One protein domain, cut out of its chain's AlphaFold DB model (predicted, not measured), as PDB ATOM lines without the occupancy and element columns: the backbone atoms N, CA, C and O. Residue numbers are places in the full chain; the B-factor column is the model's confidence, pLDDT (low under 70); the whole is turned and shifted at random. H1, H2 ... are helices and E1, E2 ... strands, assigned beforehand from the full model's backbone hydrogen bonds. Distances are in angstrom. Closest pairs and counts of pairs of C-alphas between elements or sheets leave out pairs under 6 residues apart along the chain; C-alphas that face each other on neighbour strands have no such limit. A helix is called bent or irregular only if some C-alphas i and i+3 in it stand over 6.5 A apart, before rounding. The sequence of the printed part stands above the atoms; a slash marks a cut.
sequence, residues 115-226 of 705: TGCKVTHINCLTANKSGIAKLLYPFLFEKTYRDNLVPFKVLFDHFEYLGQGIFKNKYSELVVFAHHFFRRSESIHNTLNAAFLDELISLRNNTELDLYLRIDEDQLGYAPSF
ATOM      1  N   THR A 115      23.212  -3.423 138.977       90.12
ATOM      2  CA  THR A 115      24.649  -3.229 138.715       90.12
ATOM      3  C   THR A 115      25.078  -1.775 138.937       90.12
ATOM      4  O   THR A 115      24.244  -0.858 138.969       90.12
ATOM      5  N   GLY A 116      26.390  -1.553 139.092       89.94
ATOM      6  CA  GLY A 116      26.985  -0.214 139.208       89.94
ATOM      7  C   GLY A 116      26.675   0.501 140.526       89.94
ATOM      8  O   GLY A 116      26.495   1.715 140.533       89.94
ATOM      9  N   CYS A 117      26.548  -0.246 141.623       91.00
ATOM     10  CA  CYS A 117      26.263   0.314 142.943       91.00
ATOM     11  C   CYS A 117      27.550   0.590 143.719       91.00
ATOM     12  O   CYS A 117      28.505  -0.184 143.640       91.00
ATOM     13  N   LYS A 118      27.548   1.646 144.538       90.88
ATOM     14  CA  LYS A 118      28.584   1.846 145.555       90.88
ATOM     15  C   LYS A 118      28.205   1.058 146.802       90.88
ATOM     16  O   LYS A 118      27.126   1.273 147.355       90.88
ATOM     17  N   VAL A 119      29.088   0.176 147.259       89.31
ATOM     18  CA  VAL A 119      28.852  -0.634 148.460       89.31
ATOM     19  C   VAL A 119      29.422   0.066 149.696       89.31
ATOM     20  O   VAL A 119      30.540   0.580 149.669       89.31
ATOM     21  N   THR A 120      28.647   0.105 150.776       88.81
ATOM     22  CA  THR A 120      29.054   0.603 152.106       88.81
ATOM     23  C   THR A 120      28.541  -0.339 153.195       88.81
ATOM     24  O   THR A 120      27.712  -1.196 152.904       88.81
ATOM     25  N   HIS A 121      29.011  -0.206 154.438       86.12
ATOM     26  CA  HIS A 121      28.531  -1.042 155.543       86.12
ATOM     27  C   HIS A 121      28.316  -0.240 156.831       86.12
ATOM     28  O   HIS A 121      29.269   0.007 157.574       86.12
ATOM     29  N   ILE A 122      27.058   0.115 157.111       80.62
ATOM     30  CA  ILE A 122      26.600   0.722 158.373       80.62
ATOM     31  C   ILE A 122      25.298   0.057 158.773       80.62
ATOM     32  O   ILE A 122      24.338   0.084 158.007       80.62
ATOM     33  N   ASN A 123      25.297  -0.556 159.959       87.12
ATOM     34  CA  ASN A 123      24.295  -1.512 160.442       87.12
ATOM     35  C   ASN A 123      24.210  -2.796 159.610       87.12
ATOM     36  O   ASN A 123      24.196  -3.874 160.180       87.12
ATOM     37  N   CYS A 124      24.183  -2.704 158.285       92.12
ATOM     38  CA  CYS A 124      24.300  -3.829 157.368       92.12
ATOM     39  C   CYS A 124      25.035  -3.400 156.091       92.12
ATOM     40  O   CYS A 124      25.332  -2.221 155.877       92.12
ATOM     41  N   LEU A 125      25.347  -4.371 155.239       93.94
ATOM     42  CA  LEU A 125      25.913  -4.159 153.918       93.94
ATOM     43  C   LEU A 125      24.863  -3.521 153.005       93.94
ATOM     44  O   LEU A 125      23.759  -4.047 152.871       93.94
ATOM     45  N   THR A 126      25.211  -2.403 152.373       94.38
ATOM     46  CA  THR A 126      24.288  -1.596 151.568       94.38
ATOM     47  C   THR A 126      24.821  -1.334 150.172       94.38
ATOM     48  O   THR A 126      25.990  -0.984 150.014       94.38
ATOM     49  N   ALA A 127      23.944  -1.417 149.177       94.62
ATOM     50  CA  ALA A 127      24.159  -0.956 147.816       94.62
ATOM     51  C   ALA A 127      23.486   0.409 147.631       94.62
ATOM     52  O   ALA A 127      22.282   0.548 147.846       94.62
ATOM     53  N   ASN A 128      24.273   1.405 147.225       94.19
ATOM     54  CA  ASN A 128      23.815   2.777 147.034       94.19
ATOM     55  C   ASN A 128      23.840   3.126 145.545       94.19
ATOM     56  O   ASN A 128      24.886   3.001 144.891       94.19
ATOM     57  N   LYS A 129      22.689   3.548 145.022       94.88
ATOM     58  CA  LYS A 129      22.495   3.998 143.639       94.88
ATOM     59  C   LYS A 129      21.165   4.740 143.550       94.88
ATOM     60  O   LYS A 129      20.168   4.249 144.068       94.88
ATOM     61  N   SER A 130      21.141   5.866 142.839       95.19
ATOM     62  CA  SER A 130      19.923   6.671 142.720       95.19
ATOM     63  C   SER A 130      18.725   5.847 142.222       95.19
ATOM     64  O   SER A 130      18.823   5.135 141.216       95.19
ATOM     65  N   GLY A 131      17.613   5.914 142.954       95.12
ATOM     66  CA  GLY A 131      16.341   5.258 142.679       95.12
ATOM     67  C   GLY A 131      16.345   3.733 142.789       95.12
ATOM     68  O   GLY A 131      15.392   3.104 142.332       95.12
ATOM     69  N   ILE A 132      17.385   3.102 143.343       96.12
ATOM     70  CA  ILE A 132      17.504   1.637 143.399       96.12
ATOM     71  C   ILE A 132      16.356   0.959 144.161       96.12
ATOM     72  O   ILE A 132      15.811  -0.038 143.684       96.12
ATOM     73  N   ALA A 133      15.944   1.501 145.308       96.00
ATOM     74  CA  ALA A 133      14.841   0.935 146.078       96.00
ATOM     75  C   ALA A 133      13.510   1.163 145.357       96.00
ATOM     76  O   ALA A 133      12.647   0.288 145.348       96.00
ATOM     77  N   LYS A 134      13.370   2.305 144.680       94.88
ATOM     78  CA  LYS A 134      12.196   2.639 143.867       94.88
ATOM     79  C   LYS A 134      12.055   1.774 142.622       94.88
ATOM     80  O   LYS A 134      10.937   1.441 142.242       94.88
ATOM     81  N   LEU A 135      13.172   1.392 142.009       94.38
ATOM     82  CA  LEU A 135      13.203   0.463 140.886       94.38
ATOM     83  C   LEU A 135      12.699  -0.921 141.305       94.38
ATOM     84  O   LEU A 135      11.905  -1.524 140.588       94.38
ATOM     85  N   LEU A 136      13.158  -1.414 142.459       95.00
ATOM     86  CA  LEU A 136      12.846  -2.766 142.919       95.00
ATOM     87  C   LEU A 136      11.484  -2.868 143.621       95.00
ATOM     88  O   LEU A 136      10.778  -3.864 143.475       95.00
ATOM     89  N   TYR A 137      11.095  -1.828 144.358       96.12
ATOM     90  CA  TYR A 137       9.864  -1.771 145.145       96.12
ATOM     91  C   TYR A 137       9.022  -0.532 144.789       96.12
ATOM     92  O   TYR A 137       8.748   0.305 145.652       96.12
ATOM     93  N   PRO A 138       8.559  -0.396 143.531       95.12
ATOM     94  CA  PRO A 138       7.845   0.800 143.073       95.12
ATOM     95  C   PRO A 138       6.546   1.074 143.846       95.12
ATOM     96  O   PRO A 138       6.147   2.229 143.975       95.12
ATOM     97  N   PHE A 139       5.921   0.036 144.413       94.50
ATOM     98  CA  PHE A 139       4.712   0.143 145.240       94.50
ATOM     99  C   PHE A 139       4.921   0.925 146.549       94.50
ATOM    100  O   PHE A 139       3.947   1.351 147.165       94.50
ATOM    101  N   LEU A 140       6.170   1.121 146.992       95.44
ATOM    102  CA  LEU A 140       6.495   1.993 148.127       95.44
ATOM    103  C   LEU A 140       6.495   3.477 147.730       95.44
ATOM    104  O   LEU A 140       6.395   4.338 148.592       95.44
ATOM    105  N   PHE A 141       6.567   3.799 146.438       93.56
ATOM    106  CA  PHE A 141       6.750   5.166 145.935       93.56
ATOM    107  C   PHE A 141       5.610   5.589 145.003       93.56
ATOM    108  O   PHE A 141       5.812   6.336 144.039       93.56
ATOM    109  N   GLU A 142       4.399   5.088 145.258       88.69
ATOM    110  CA  GLU A 142       3.227   5.444 144.467       88.69
ATOM    111  C   GLU A 142       2.898   6.934 144.591       88.69
ATOM    112  O   GLU A 142       2.868   7.507 145.679       88.69
ATOM    113  N   LYS A 143       2.554   7.564 143.462       79.25
ATOM    114  CA  LYS A 143       2.159   8.986 143.419       79.25
ATOM    115  C   LYS A 143       0.889   9.293 144.225       79.25
ATOM    116  O   LYS A 143       0.604  10.454 144.499       79.25
ATOM    117  N   THR A 144       0.102   8.269 144.546       75.38
ATOM    118  CA  THR A 144      -1.113   8.351 145.368       75.38
ATOM    119  C   THR A 144      -0.794   8.615 146.840       75.38
ATOM    120  O   THR A 144      -1.633   9.165 147.556       75.38
ATOM    121  N   TYR A 145       0.413   8.282 147.304       83.50
ATOM    122  CA  TYR A 145       0.837   8.566 148.667       83.50
ATOM    123  C   TYR A 145       1.118  10.057 148.839       83.50
ATOM    124  O   TYR A 145       2.116  10.607 148.369       83.50
ATOM    125  N   ARG A 146       0.208  10.731 149.546       79.00
ATOM    126  CA  ARG A 146       0.342  12.151 149.874       79.00
ATOM    127  C   ARG A 146       1.661  12.403 150.612       79.00
ATOM    128  O   ARG A 146       1.986  11.695 151.562       79.00
ATOM    129  N   ASP A 147       2.364  13.457 150.205       84.31
ATOM    130  CA  ASP A 147       3.644  13.899 150.775       84.31
ATOM    131  C   ASP A 147       4.819  12.908 150.583       84.31
ATOM    132  O   ASP A 147       5.828  13.034 151.272       84.31
ATOM    133  N   ASN A 148       4.715  11.940 149.655       89.69
ATOM    134  CA  ASN A 148       5.716  10.882 149.421       89.69
ATOM    135  C   ASN A 148       6.022  10.031 150.672       89.69
ATOM    136  O   ASN A 148       7.149   9.571 150.860       89.69
ATOM    137  N   LEU A 149       5.030   9.841 151.550       96.25
ATOM    138  CA  LEU A 149       5.165   9.022 152.755       96.25
ATOM    139  C   LEU A 149       4.457   7.677 152.600       96.25
ATOM    140  O   LEU A 149       3.267   7.628 152.286       96.25
ATOM    141  N   VAL A 150       5.153   6.593 152.927       96.94
ATOM    142  CA  VAL A 150       4.610   5.233 152.881       96.94
ATOM    143  C   VAL A 150       3.723   4.994 154.105       96.94
ATOM    144  O   VAL A 150       4.195   5.173 155.234       96.94
ATOM    145  N   PRO A 151       2.453   4.579 153.935       96.56
ATOM    146  CA  PRO A 151       1.619   4.165 155.059       96.56
ATOM    147  C   PRO A 151       2.206   2.929 155.748       96.56
ATOM    148  O   PRO A 151       2.610   1.977 155.079       96.56
ATOM    149  N   PHE A 152       2.174   2.885 157.083       96.81
ATOM    150  CA  PHE A 152       2.699   1.743 157.845       96.81
ATOM    151  C   PHE A 152       2.048   0.426 157.432       96.81
ATOM    152  O   PHE A 152       2.741  -0.575 157.317       96.81
ATOM    153  N   LYS A 153       0.740   0.432 157.149       93.94
ATOM    154  CA  LYS A 153       0.009  -0.755 156.680       93.94
ATOM    155  C   LYS A 153       0.678  -1.361 155.436       93.94
ATOM    156  O   LYS A 153       1.071  -2.516 155.467       93.94
ATOM    157  N   VAL A 154       0.950  -0.540 154.418       95.12
ATOM    158  CA  VAL A 154       1.624  -0.972 153.179       95.12
ATOM    159  C   VAL A 154       3.035  -1.501 153.454       95.12
ATOM    160  O   VAL A 154       3.428  -2.537 152.910       95.12
ATOM    161  N   LEU A 155       3.795  -0.799 154.303       96.62
ATOM    162  CA  LEU A 155       5.159  -1.188 154.660       96.62
ATOM    163  C   LEU A 155       5.177  -2.549 155.372       96.62
ATOM    164  O   LEU A 155       5.900  -3.451 154.956       96.62
ATOM    165  N   PHE A 156       4.344  -2.727 156.398       97.19
ATOM    166  CA  PHE A 156       4.283  -3.947 157.205       97.19
ATOM    167  C   PHE A 156       3.556  -5.111 156.527       97.19
ATOM    168  O   PHE A 156       3.731  -6.252 156.954       97.19
ATOM    169  N   ASP A 157       2.808  -4.879 155.447       96.50
ATOM    170  CA  ASP A 157       2.288  -5.957 154.603       96.50
ATOM    171  C   ASP A 157       3.438  -6.715 153.915       96.50
ATOM    172  O   ASP A 157       3.429  -7.948 153.870       96.50
ATOM    173  N   HIS A 158       4.487  -6.003 153.490       97.75
ATOM    174  CA  HIS A 158       5.577  -6.549 152.669       97.75
ATOM    175  C   HIS A 158       6.911  -6.707 153.404       97.75
ATOM    176  O   HIS A 158       7.768  -7.465 152.944       97.75
ATOM    177  N   PHE A 159       7.094  -6.011 154.527       98.44
ATOM    178  CA  PHE A 159       8.353  -5.976 155.259       98.44
ATOM    179  C   PHE A 159       8.189  -6.291 156.751       98.44
ATOM    180  O   PHE A 159       7.135  -6.085 157.353       98.44
ATOM    181  N   GLU A 160       9.267  -6.786 157.345       97.75
ATOM    182  CA  GLU A 160       9.459  -7.004 158.774       97.75
ATOM    183  C   GLU A 160      10.445  -5.976 159.318       97.75
ATOM    184  O   GLU A 160      11.448  -5.659 158.677       97.75
ATOM    185  N   TYR A 161      10.182  -5.442 160.507       97.81
ATOM    186  CA  TYR A 161      11.094  -4.490 161.129       97.81
ATOM    187  C   TYR A 161      12.253  -5.219 161.806       97.81
ATOM    188  O   TYR A 161      12.024  -5.967 162.755       97.81
ATOM    189  N   LEU A 162      13.480  -4.980 161.338       96.56
ATOM    190  CA  LEU A 162      14.688  -5.507 161.982       96.56
ATOM    191  C   LEU A 162      15.146  -4.639 163.164       96.56
ATOM    192  O   LEU A 162      15.840  -5.133 164.048       96.56
ATOM    193  N   GLY A 163      14.754  -3.362 163.179       95.50
ATOM    194  CA  GLY A 163      15.191  -2.362 164.156       95.50
ATOM    195  C   GLY A 163      15.861  -1.161 163.492       95.50
ATOM    196  O   GLY A 163      16.295  -1.233 162.341       95.50
ATOM    197  N   GLN A 164      15.957  -0.045 164.213       94.62
ATOM    198  CA  GLN A 164      16.790   1.115 163.861       94.62
ATOM    199  C   GLN A 164      16.469   1.737 162.493       94.62
ATOM    200  O   GLN A 164      17.334   2.292 161.817       94.62
ATOM    201  N   GLY A 165      15.207   1.631 162.069       96.56
ATOM    202  CA  GLY A 165      14.746   2.141 160.776       96.56
ATOM    203  C   GLY A 165      15.000   1.220 159.584       96.56
ATOM    204  O   GLY A 165      14.923   1.691 158.452       96.56
ATOM    205  N   ILE A 166      15.308  -0.056 159.819       97.62
ATOM    206  CA  ILE A 166      15.619  -1.038 158.776       97.62
ATOM    207  C   ILE A 166      14.487  -2.059 158.662       97.62
ATOM    208  O   ILE A 166      14.034  -2.634 159.657       97.62
ATOM    209  N   PHE A 167      14.043  -2.299 157.428       98.19
ATOM    210  CA  PHE A 167      12.893  -3.142 157.118       98.19
ATOM    211  C   PHE A 167      13.298  -4.246 156.140       98.19
ATOM    212  O   PHE A 167      13.669  -3.955 155.004       98.19
ATOM    213  N   LYS A 168      13.224  -5.514 156.561       98.31
ATOM    214  CA  LYS A 168      13.506  -6.696 155.734       98.31
ATOM    215  C   LYS A 168      12.306  -7.068 154.890       98.31
ATOM    216  O   LYS A 168      11.202  -7.180 155.405       98.31
ATOM    217  N   ASN A 169      12.514  -7.296 153.602       98.00
ATOM    218  CA  ASN A 169      11.469  -7.802 152.730       98.00
ATOM    219  C   ASN A 169      11.077  -9.235 153.136       98.00
ATOM    220  O   ASN A 169      11.935 -10.089 153.323       98.00
ATOM    221  N   LYS A 170       9.781  -9.538 153.227       97.94
ATOM    222  CA  LYS A 170       9.309 -10.873 153.649       97.94
ATOM    223  C   LYS A 170       9.639 -12.002 152.666       97.94
ATOM    224  O   LYS A 170       9.559 -13.170 153.029       97.94
ATOM    225  N   TYR A 171       9.986 -11.665 151.424       95.12
ATOM    226  CA  TYR A 171      10.180 -12.617 150.330       95.12
ATOM    227  C   TYR A 171      11.620 -12.646 149.796       95.12
ATOM    228  O   TYR A 171      11.908 -13.378 148.852       95.12
ATOM    229  N   SER A 172      12.528 -11.848 150.364       95.06
ATOM    230  CA  SER A 172      13.934 -11.789 149.955       95.06
ATOM    231  C   SER A 172      14.832 -11.358 151.113       95.06
ATOM    232  O   SER A 172      14.378 -10.817 152.114       95.06
ATOM    233  N   GLU A 173      16.140 -11.547 150.967       97.12
ATOM    234  CA  GLU A 173      17.126 -11.099 151.960       97.12
ATOM    235  C   GLU A 173      17.512  -9.615 151.807       97.12
ATOM    236  O   GLU A 173      18.529  -9.173 152.343       97.12
ATOM    237  N   LEU A 174      16.716  -8.838 151.070       97.38
ATOM    238  CA  LEU A 174      16.931  -7.408 150.879       97.38
ATOM    239  C   LEU A 174      16.204  -6.590 151.947       97.38
ATOM    240  O   LEU A 174      15.108  -6.940 152.391       97.38
ATOM    241  N   VAL A 175      16.811  -5.470 152.332       97.62
ATOM    242  CA  VAL A 175      16.216  -4.492 153.248       97.62
ATOM    243  C   VAL A 175      16.077  -3.122 152.589       97.62
ATOM    244  O   VAL A 175      16.882  -2.756 151.729       97.62
ATOM    245  N   VAL A 176      15.081  -2.361 153.039       97.94
ATOM    246  CA  VAL A 176      14.934  -0.921 152.781       97.94
ATOM    247  C   VAL A 176      15.120  -0.136 154.080       97.94
ATOM    248  O   VAL A 176      14.982  -0.686 155.177       97.94
ATOM    249  N   PHE A 177      15.421   1.153 153.955       97.88
ATOM    250  CA  PHE A 177      15.760   2.028 155.077       97.88
ATOM    251  C   PHE A 177      14.757   3.168 155.205       97.88
ATOM    252  O   PHE A 177      14.219   3.654 154.210       97.88
ATOM    253  N   ALA A 178      14.552   3.653 156.427       97.81
ATOM    254  CA  ALA A 178      14.055   5.006 156.627       97.81
ATOM    255  C   ALA A 178      14.985   6.012 155.920       97.81
ATOM    256  O   ALA A 178      16.190   5.785 155.811       97.81
ATOM    257  N   HIS A 179      14.416   7.119 155.445       97.00
ATOM    258  CA  HIS A 179      15.127   8.123 154.648       97.00
ATOM    259  C   HIS A 179      16.437   8.614 155.300       97.00
ATOM    260  O   HIS A 179      16.473   8.875 156.504       97.00
ATOM    261  N   HIS A 180      17.500   8.829 154.518       94.44
ATOM    262  CA  HIS A 180      18.813   9.273 155.020       94.44
ATOM    263  C   HIS A 180      18.806  10.587 155.826       94.44
ATOM    264  O   HIS A 180      19.702  10.806 156.633       94.44
ATOM    265  N   PHE A 181      17.775  11.425 155.707       95.50
ATOM    266  CA  PHE A 181      17.571  12.625 156.544       95.50
ATOM    267  C   PHE A 181      17.351  12.332 158.038       95.50
ATOM    268  O   PHE A 181      17.402  13.239 158.860       95.50
ATOM    269  N   PHE A 182      17.153  11.070 158.424       95.69
ATOM    270  CA  PHE A 182      17.229  10.658 159.828       95.69
ATOM    271  C   PHE A 182      18.673  10.441 160.322       95.69
ATOM    272  O   PHE A 182      18.862  10.108 161.492       95.69
ATOM    273  N   ARG A 183      19.690  10.579 159.461       92.88
ATOM    274  CA  ARG A 183      21.115  10.415 159.791       92.88
ATOM    275  C   ARG A 183      21.756  11.772 160.088       92.88
ATOM    276  O   ARG A 183      21.354  12.791 159.532       92.88
ATOM    277  N   ARG A 184      22.799  11.786 160.927       88.81
ATOM    278  CA  ARG A 184      23.633  12.991 161.122       88.81
ATOM    279  C   ARG A 184      24.270  13.404 159.808       88.81
ATOM    280  O   ARG A 184      24.749  12.532 159.075       88.81
ATOM    281  N   SER A 185      24.261  14.703 159.521       88.62
ATOM    282  CA  SER A 185      24.739  15.245 158.244       88.62
ATOM    283  C   SER A 185      24.180  14.505 157.024       88.62
ATOM    284  O   SER A 185      24.868  14.379 156.015       88.62
ATOM    285  N   GLU A 186      22.996  13.893 157.172       90.75
ATOM    286  CA  GLU A 186      22.265  13.177 156.117       90.75
ATOM    287  C   GLU A 186      23.033  12.009 155.493       90.75
ATOM    288  O   GLU A 186      22.662  11.458 154.457       90.75
ATOM    289  N   SER A 187      24.134  11.611 156.121       90.50
ATOM    290  CA  SER A 187      25.118  10.793 155.451       90.50
ATOM    291  C   SER A 187      24.903   9.330 155.707       90.50
ATOM    292  O   SER A 187      24.821   8.897 156.853       90.50
ATOM    293  N   ILE A 188      24.982   8.545 154.633       89.44
ATOM    294  CA  ILE A 188      25.060   7.084 154.696       89.44
ATOM    295  C   ILE A 188      26.240   6.584 155.530       89.44
ATOM    296  O   ILE A 188      26.273   5.396 155.807       89.44
ATOM    297  N   HIS A 189      27.197   7.453 155.895       89.50
ATOM    298  CA  HIS A 189      28.303   7.162 156.806       89.50
ATOM    299  C   HIS A 189      27.935   7.261 158.299       89.50
ATOM    300  O   HIS A 189      28.666   6.752 159.141       89.50
ATOM    301  N   ASN A 190      26.786   7.839 158.633       91.12
ATOM    302  CA  ASN A 190      26.261   7.912 159.992       91.12
ATOM    303  C   ASN A 190      25.076   6.957 160.161       91.12
ATOM    304  O   ASN A 190      24.435   6.561 159.188       91.12
ATOM    305  N   THR A 191      24.770   6.570 161.396       91.62
ATOM    306  CA  THR A 191      23.591   5.752 161.712       91.62
ATOM    307  C   THR A 191      22.301   6.559 161.534       91.62
ATOM    308  O   THR A 191      22.299   7.794 161.553       91.62
ATOM    309  N   LEU A 192      21.183   5.854 161.351       94.06
ATOM    310  CA  LEU A 192      19.854   6.453 161.478       94.06
ATOM    311  C   LEU A 192      19.586   6.813 162.945       94.06
ATOM    312  O   LEU A 192      20.136   6.189 163.851       94.06
ATOM    313  N   ASN A 193      18.694   7.776 163.186       93.75
ATOM    314  CA  ASN A 193      18.188   8.096 164.521       93.75
ATOM    315  C   ASN A 193      17.335   6.938 165.077       93.75
ATOM    316  O   ASN A 193      16.103   6.970 165.046       93.75
ATOM    317  N   ALA A 194      18.021   5.894 165.544       92.94
ATOM    318  CA  ALA A 194      17.440   4.631 165.970       92.94
ATOM    319  C   ALA A 194      16.421   4.833 167.090       92.94
ATOM    320  O   ALA A 194      15.299   4.366 166.961       92.94
ATOM    321  N   ALA A 195      16.766   5.614 168.120       91.50
ATOM    322  CA  ALA A 195      15.881   5.866 169.252       91.50
ATOM    323  C   ALA A 195      14.532   6.464 168.813       91.50
ATOM    324  O   ALA A 195      13.482   5.978 169.225       91.50
ATOM    325  N   PHE A 196      14.546   7.470 167.929       95.62
ATOM    326  CA  PHE A 196      13.314   8.034 167.376       95.62
ATOM    327  C   PHE A 196      12.533   7.018 166.536       95.62
ATOM    328  O   PHE A 196      11.319   6.890 166.689       95.62
ATOM    329  N   LEU A 197      13.216   6.310 165.633       97.50
ATOM    330  CA  LEU A 197      12.565   5.385 164.707       97.50
ATOM    331  C   LEU A 197      11.970   4.187 165.452       97.50
ATOM    332  O   LEU A 197      10.803   3.880 165.243       97.50
ATOM    333  N   ASP A 198      12.715   3.551 166.352       95.81
ATOM    334  CA  ASP A 198      12.225   2.430 167.157       95.81
ATOM    335  C   ASP A 198      10.985   2.850 167.975       95.81
ATOM    336  O   ASP A 198       9.976   2.138 167.985       95.81
ATOM    337  N   GLU A 199      11.006   4.048 168.572       95.94
ATOM    338  CA  GLU A 199       9.869   4.604 169.313       95.94
ATOM    339  C   GLU A 199       8.660   4.889 168.405       95.94
ATOM    340  O   GLU A 199       7.534   4.513 168.738       95.94
ATOM    341  N   LEU A 200       8.865   5.480 167.225       98.06
ATOM    342  CA  LEU A 200       7.804   5.715 166.239       98.06
ATOM    343  C   LEU A 200       7.189   4.392 165.745       98.06
ATOM    344  O   LEU A 200       5.967   4.261 165.668       98.06
ATOM    345  N   ILE A 201       8.021   3.395 165.429       97.69
ATOM    346  CA  ILE A 201       7.580   2.072 164.967       97.69
ATOM    347  C   ILE A 201       6.874   1.290 166.091       97.69
ATOM    348  O   ILE A 201       6.011   0.447 165.810       97.69
ATOM    349  N   SER A 202       7.165   1.571 167.365       96.75
ATOM    350  CA  SER A 202       6.449   0.967 168.499       96.75
ATOM    351  C   SER A 202       4.940   1.260 168.467       96.75
ATOM    352  O   SER A 202       4.137   0.427 168.893       96.75
ATOM    353  N   LEU A 203       4.536   2.384 167.858       96.81
ATOM    354  CA  LEU A 203       3.140   2.803 167.735       96.81
ATOM    355  C   LEU A 203       2.341   2.019 166.684       96.81
ATOM    356  O   LEU A 203       1.123   2.163 166.632       96.81
ATOM    357  N   ARG A 204       2.982   1.171 165.866       95.25
ATOM    358  CA  ARG A 204       2.361   0.496 164.705       95.25
ATOM    359  C   ARG A 204       1.096  -0.315 165.011       95.25
ATOM    360  O   ARG A 204       0.281  -0.514 164.119       95.25
ATOM    361  N   ASN A 205       0.954  -0.798 166.245       93.81
ATOM    362  CA  ASN A 205      -0.190  -1.609 166.668       93.81
ATOM    363  C   ASN A 205      -1.364  -0.763 167.189       93.81
ATOM    364  O   ASN A 205      -2.416  -1.316 167.502       93.81
ATOM    365  N   ASN A 206      -1.205   0.560 167.304       94.94
ATOM    366  CA  ASN A 206      -2.287   1.448 167.699       94.94
ATOM    367  C   ASN A 206      -3.194   1.725 166.492       94.94
ATOM    368  O   ASN A 206      -2.835   2.472 165.587       94.94
ATOM    369  N   THR A 207      -4.388   1.139 166.500       93.69
ATOM    370  CA  THR A 207      -5.356   1.256 165.402       93.69
ATOM    371  C   THR A 207      -6.048   2.616 165.320       93.69
ATOM    372  O   THR A 207      -6.723   2.876 164.328       93.69
ATOM    373  N   GLU A 208      -5.917   3.465 166.343       95.00
ATOM    374  CA  GLU A 208      -6.444   4.837 166.336       95.00
ATOM    375  C   GLU A 208      -5.495   5.818 165.635       95.00
ATOM    376  O   GLU A 208      -5.874   6.963 165.386       95.00
ATOM    377  N   LEU A 209      -4.269   5.382 165.314       96.31
ATOM    378  CA  LEU A 209      -3.258   6.200 164.658       96.31
ATOM    379  C   LEU A 209      -3.066   5.793 163.195       96.31
ATOM    380  O   LEU A 209      -2.833   4.627 162.875       96.31
ATOM    381  N   ASP A 210      -3.059   6.787 162.309       96.38
ATOM    382  CA  ASP A 210      -2.578   6.624 160.940       96.38
ATOM    383  C   ASP A 210      -1.120   7.082 160.861       96.38
ATOM    384  O   ASP A 210      -0.804   8.271 160.993       96.38
ATOM    385  N   LEU A 211      -0.232   6.116 160.639       97.56
ATOM    386  CA  LEU A 211       1.215   6.288 160.688       97.56
ATOM    387  C   LEU A 211       1.827   6.191 159.292       97.56
ATOM    388  O   LEU A 211       1.486   5.300 158.505       97.56
ATOM    389  N   TYR A 212       2.760   7.092 159.002       97.88
ATOM    390  CA  TYR A 212       3.459   7.158 157.725       97.88
ATOM    391  C   TYR A 212       4.943   7.466 157.921       97.88
ATOM    392  O   TYR A 212       5.301   8.256 158.797       97.88
ATOM    393  N   LEU A 213       5.792   6.895 157.068       98.00
ATOM    394  CA  LEU A 213       7.245   7.076 157.087       98.00
ATOM    395  C   LEU A 213       7.784   7.232 155.666       98.00
ATOM    396  O   LEU A 213       7.329   6.562 154.741       98.00
ATOM    397  N   ARG A 214       8.778   8.099 155.488       97.69
ATOM    398  CA  ARG A 214       9.535   8.199 154.243       97.69
ATOM    399  C   ARG A 214      10.614   7.120 154.193       97.69
ATOM    400  O   ARG A 214      11.430   7.007 155.110       97.69
ATOM    401  N   ILE A 215      10.626   6.365 153.101       97.69
ATOM    402  CA  ILE A 215      11.630   5.341 152.801       97.69
ATOM    403  C   ILE A 215      12.690   5.942 151.876       97.69
ATOM    404  O   ILE A 215      12.376   6.792 151.042       97.69
ATOM    405  N   ASP A 216      13.941   5.532 152.058       96.38
ATOM    406  CA  ASP A 216      15.051   5.936 151.200       96.38
ATOM    407  C   ASP A 216      14.913   5.303 149.806       96.38
ATOM    408  O   ASP A 216      14.759   4.085 149.683       96.38
ATOM    409  N   GLU A 217      14.934   6.119 148.749       96.06
ATOM    410  CA  GLU A 217      14.815   5.630 147.371       96.06
ATOM    411  C   GLU A 217      16.145   5.142 146.776       96.06
ATOM    412  O   GLU A 217      16.129   4.388 145.797       96.06
ATOM    413  N   ASP A 218      17.273   5.486 147.399       95.81
ATOM    414  CA  ASP A 218      18.624   5.349 146.846       95.81
ATOM    415  C   ASP A 218      19.458   4.247 147.519       95.81
ATOM    416  O   ASP A 218      20.613   4.012 147.137       95.81
ATOM    417  N   GLN A 219      18.880   3.536 148.493       95.25
ATOM    418  CA  GLN A 219      19.589   2.545 149.298       95.25
ATOM    419  C   GLN A 219      18.834   1.211 149.427       95.25
ATOM    420  O   GLN A 219      17.675   1.158 149.836       95.25
ATOM    421  N   LEU A 220      19.535   0.107 149.145       96.19
ATOM    422  CA  LEU A 220      19.133  -1.263 149.488       96.19
ATOM    423  C   LEU A 220      20.198  -1.908 150.368       96.19
ATOM    424  O   LEU A 220      21.379  -1.594 150.238       96.19
ATOM    425  N   GLY A 221      19.808  -2.835 151.238       95.81
ATOM    426  CA  GLY A 221      20.754  -3.545 152.099       95.81
ATOM    427  C   GLY A 221      20.548  -5.048 152.130       95.81
ATOM    428  O   GLY A 221      19.588  -5.562 151.560       95.81
ATOM    429  N   TYR A 222      21.440  -5.741 152.831       96.94
ATOM    430  CA  TYR A 222      21.439  -7.195 152.954       96.94
ATOM    431  C   TYR A 222      21.137  -7.642 154.388       96.94
ATOM    432  O   TYR A 222      21.954  -7.454 155.293       96.94
ATOM    433  N   ALA A 223      19.973  -8.254 154.602       96.94
ATOM    434  CA  ALA A 223      19.474  -8.605 155.931       96.94
ATOM    435  C   ALA A 223      20.412  -9.523 156.742       96.94
ATOM    436  O   ALA A 223      20.619  -9.227 157.916       96.94
ATOM    437  N   PRO A 224      21.054 -10.565 156.169       96.12
ATOM    438  CA  PRO A 224      21.967 -11.436 156.915       96.12
ATOM    439  C   PRO A 224      23.201 -10.726 157.483       96.12
ATOM    440  O   PRO A 224      23.811 -11.225 158.421       96.12
ATOM    441  N   SER A 225      23.555  -9.558 156.938       94.94
ATOM    442  CA  SER A 225      24.655  -8.732 157.449       94.94
ATOM    443  C   SER A 225      24.228  -7.727 158.525       94.94
ATOM    444  O   SER A 225      25.056  -6.956 159.003       94.94
ATOM    445  N   PHE A 226      22.944  -7.698 158.903       94.44
ATOM    446  CA  PHE A 226      22.439  -6.761 159.900       94.44
ATOM    447  C   PHE A 226      23.018  -7.027 161.288       94.44
ATOM    448  O   PHE A 226      22.887  -8.109 161.858       94.44
TER     449      PHE A 226
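AT A GLANCE: This is residues 115 to 226 of the 705 residues of an uncharacterized protein of Mucilaginibacter gossypii (UniProt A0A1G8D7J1). One strongly twisted sheet of six short strands makes the body; the short helices H1 and H2 pack on it, and the longer H3 grazes it beside the edge strand E3. The strand E6 runs outside this sheet, next to H2, where it pairs with residues 150 to 151 of the long loop before that helix. The printed part has 112 residues, with three named helices and seven named strands in the order E1 E2 H1 H2 E3 E4 E5 H3 E6 E7. The sheet, in order E1 E2 E7 E5 E4 E3, is antiparallel throughout; the class is mixed, helices and strands, with 55 residues, under half, in named elements. The whole is compact, with a radius of gyration of the C-alphas of 13.2 A and spans of 42 by 29 by 27 A.

HOW THE PARTS SIT: Begin at the edge strand E1, residues 118 to 122, which forms a hairpin with E2, residues 124 to 128; N 120 and O 126 are 3.0 A apart. Beside E2 look for E7, residues 219 to 222, with N 127 and O 220 at 2.8 A. E5, residues 174 to 177, comes next, with N 175 and O 221 at 2.9 A. E4, residues 166 to 169, follows, with N 176 and O 167 at 2.9 A, and then the edge strand E3, residues 159 to 163, with N 160 and O 168 at 2.8 A. E3, E4 and E5 form a meander, each strand the antiparallel neighbour of the one before. H1, residues 132 to 136, is on the sheet over E7 at a height of 9.0 A; its closest C-alphas to E7 are those of Ala 133 and Leu 220, 5.9 A apart. H2, residues 152 to 158, stands up from the sheet at 43 degrees, only just over E3, on which 3 of its 7 C-alphas fall. H3, residues 194 to 205, only grazes the sheet with its residues 194 to 201; the closest C-alphas of H3 and E3 are those of Asp 198 and Gly 163, 6.4 A apart. H2 and H3 are close but not clearly touching, about perpendicular at 88 degrees, with the C-alphas of Phe 152 and Arg 204 closest at 7.0 A. E6, residues 210 to 213, pairs with no named strand; its closest C-alpha to H2 is that of Tyr 212, 5.5 A from that of Phe 152. Every O i to N i+4 pair is within hydrogen-bond range in H1, but 2 of 3 are in H2 and 5 of 8 in H3.

IN THESE COORDINATES: Find C-alpha 118 at (28.584, 1.846, 145.555); from there E1 runs 13.0 A, and E2 returns over 12.3 A. H1 spans 6.4 A, H2 10.2 A, E3 11.8 A, E4 10.0 A and E5 10.4 A. C-alpha 194 at (17.440, 4.631, 165.970) begins H3, 18.7 A long and irregular: C-alphas 202 and 205 are 7.4 A apart. E6 and E7 each span 10.6 A, and E7 ends at C-alpha 222, (21.439, -7.195, 152.954).

THE WHOLE: The C-alphas farthest apart, those of Gly 116 and Glu 208, are 43.3 A from each other. The printed part has no cut; the long links are residues 137 to 151 and 178 to 193. The mean pLDDT of the printed part is 94.1, and no printed residue is under 70.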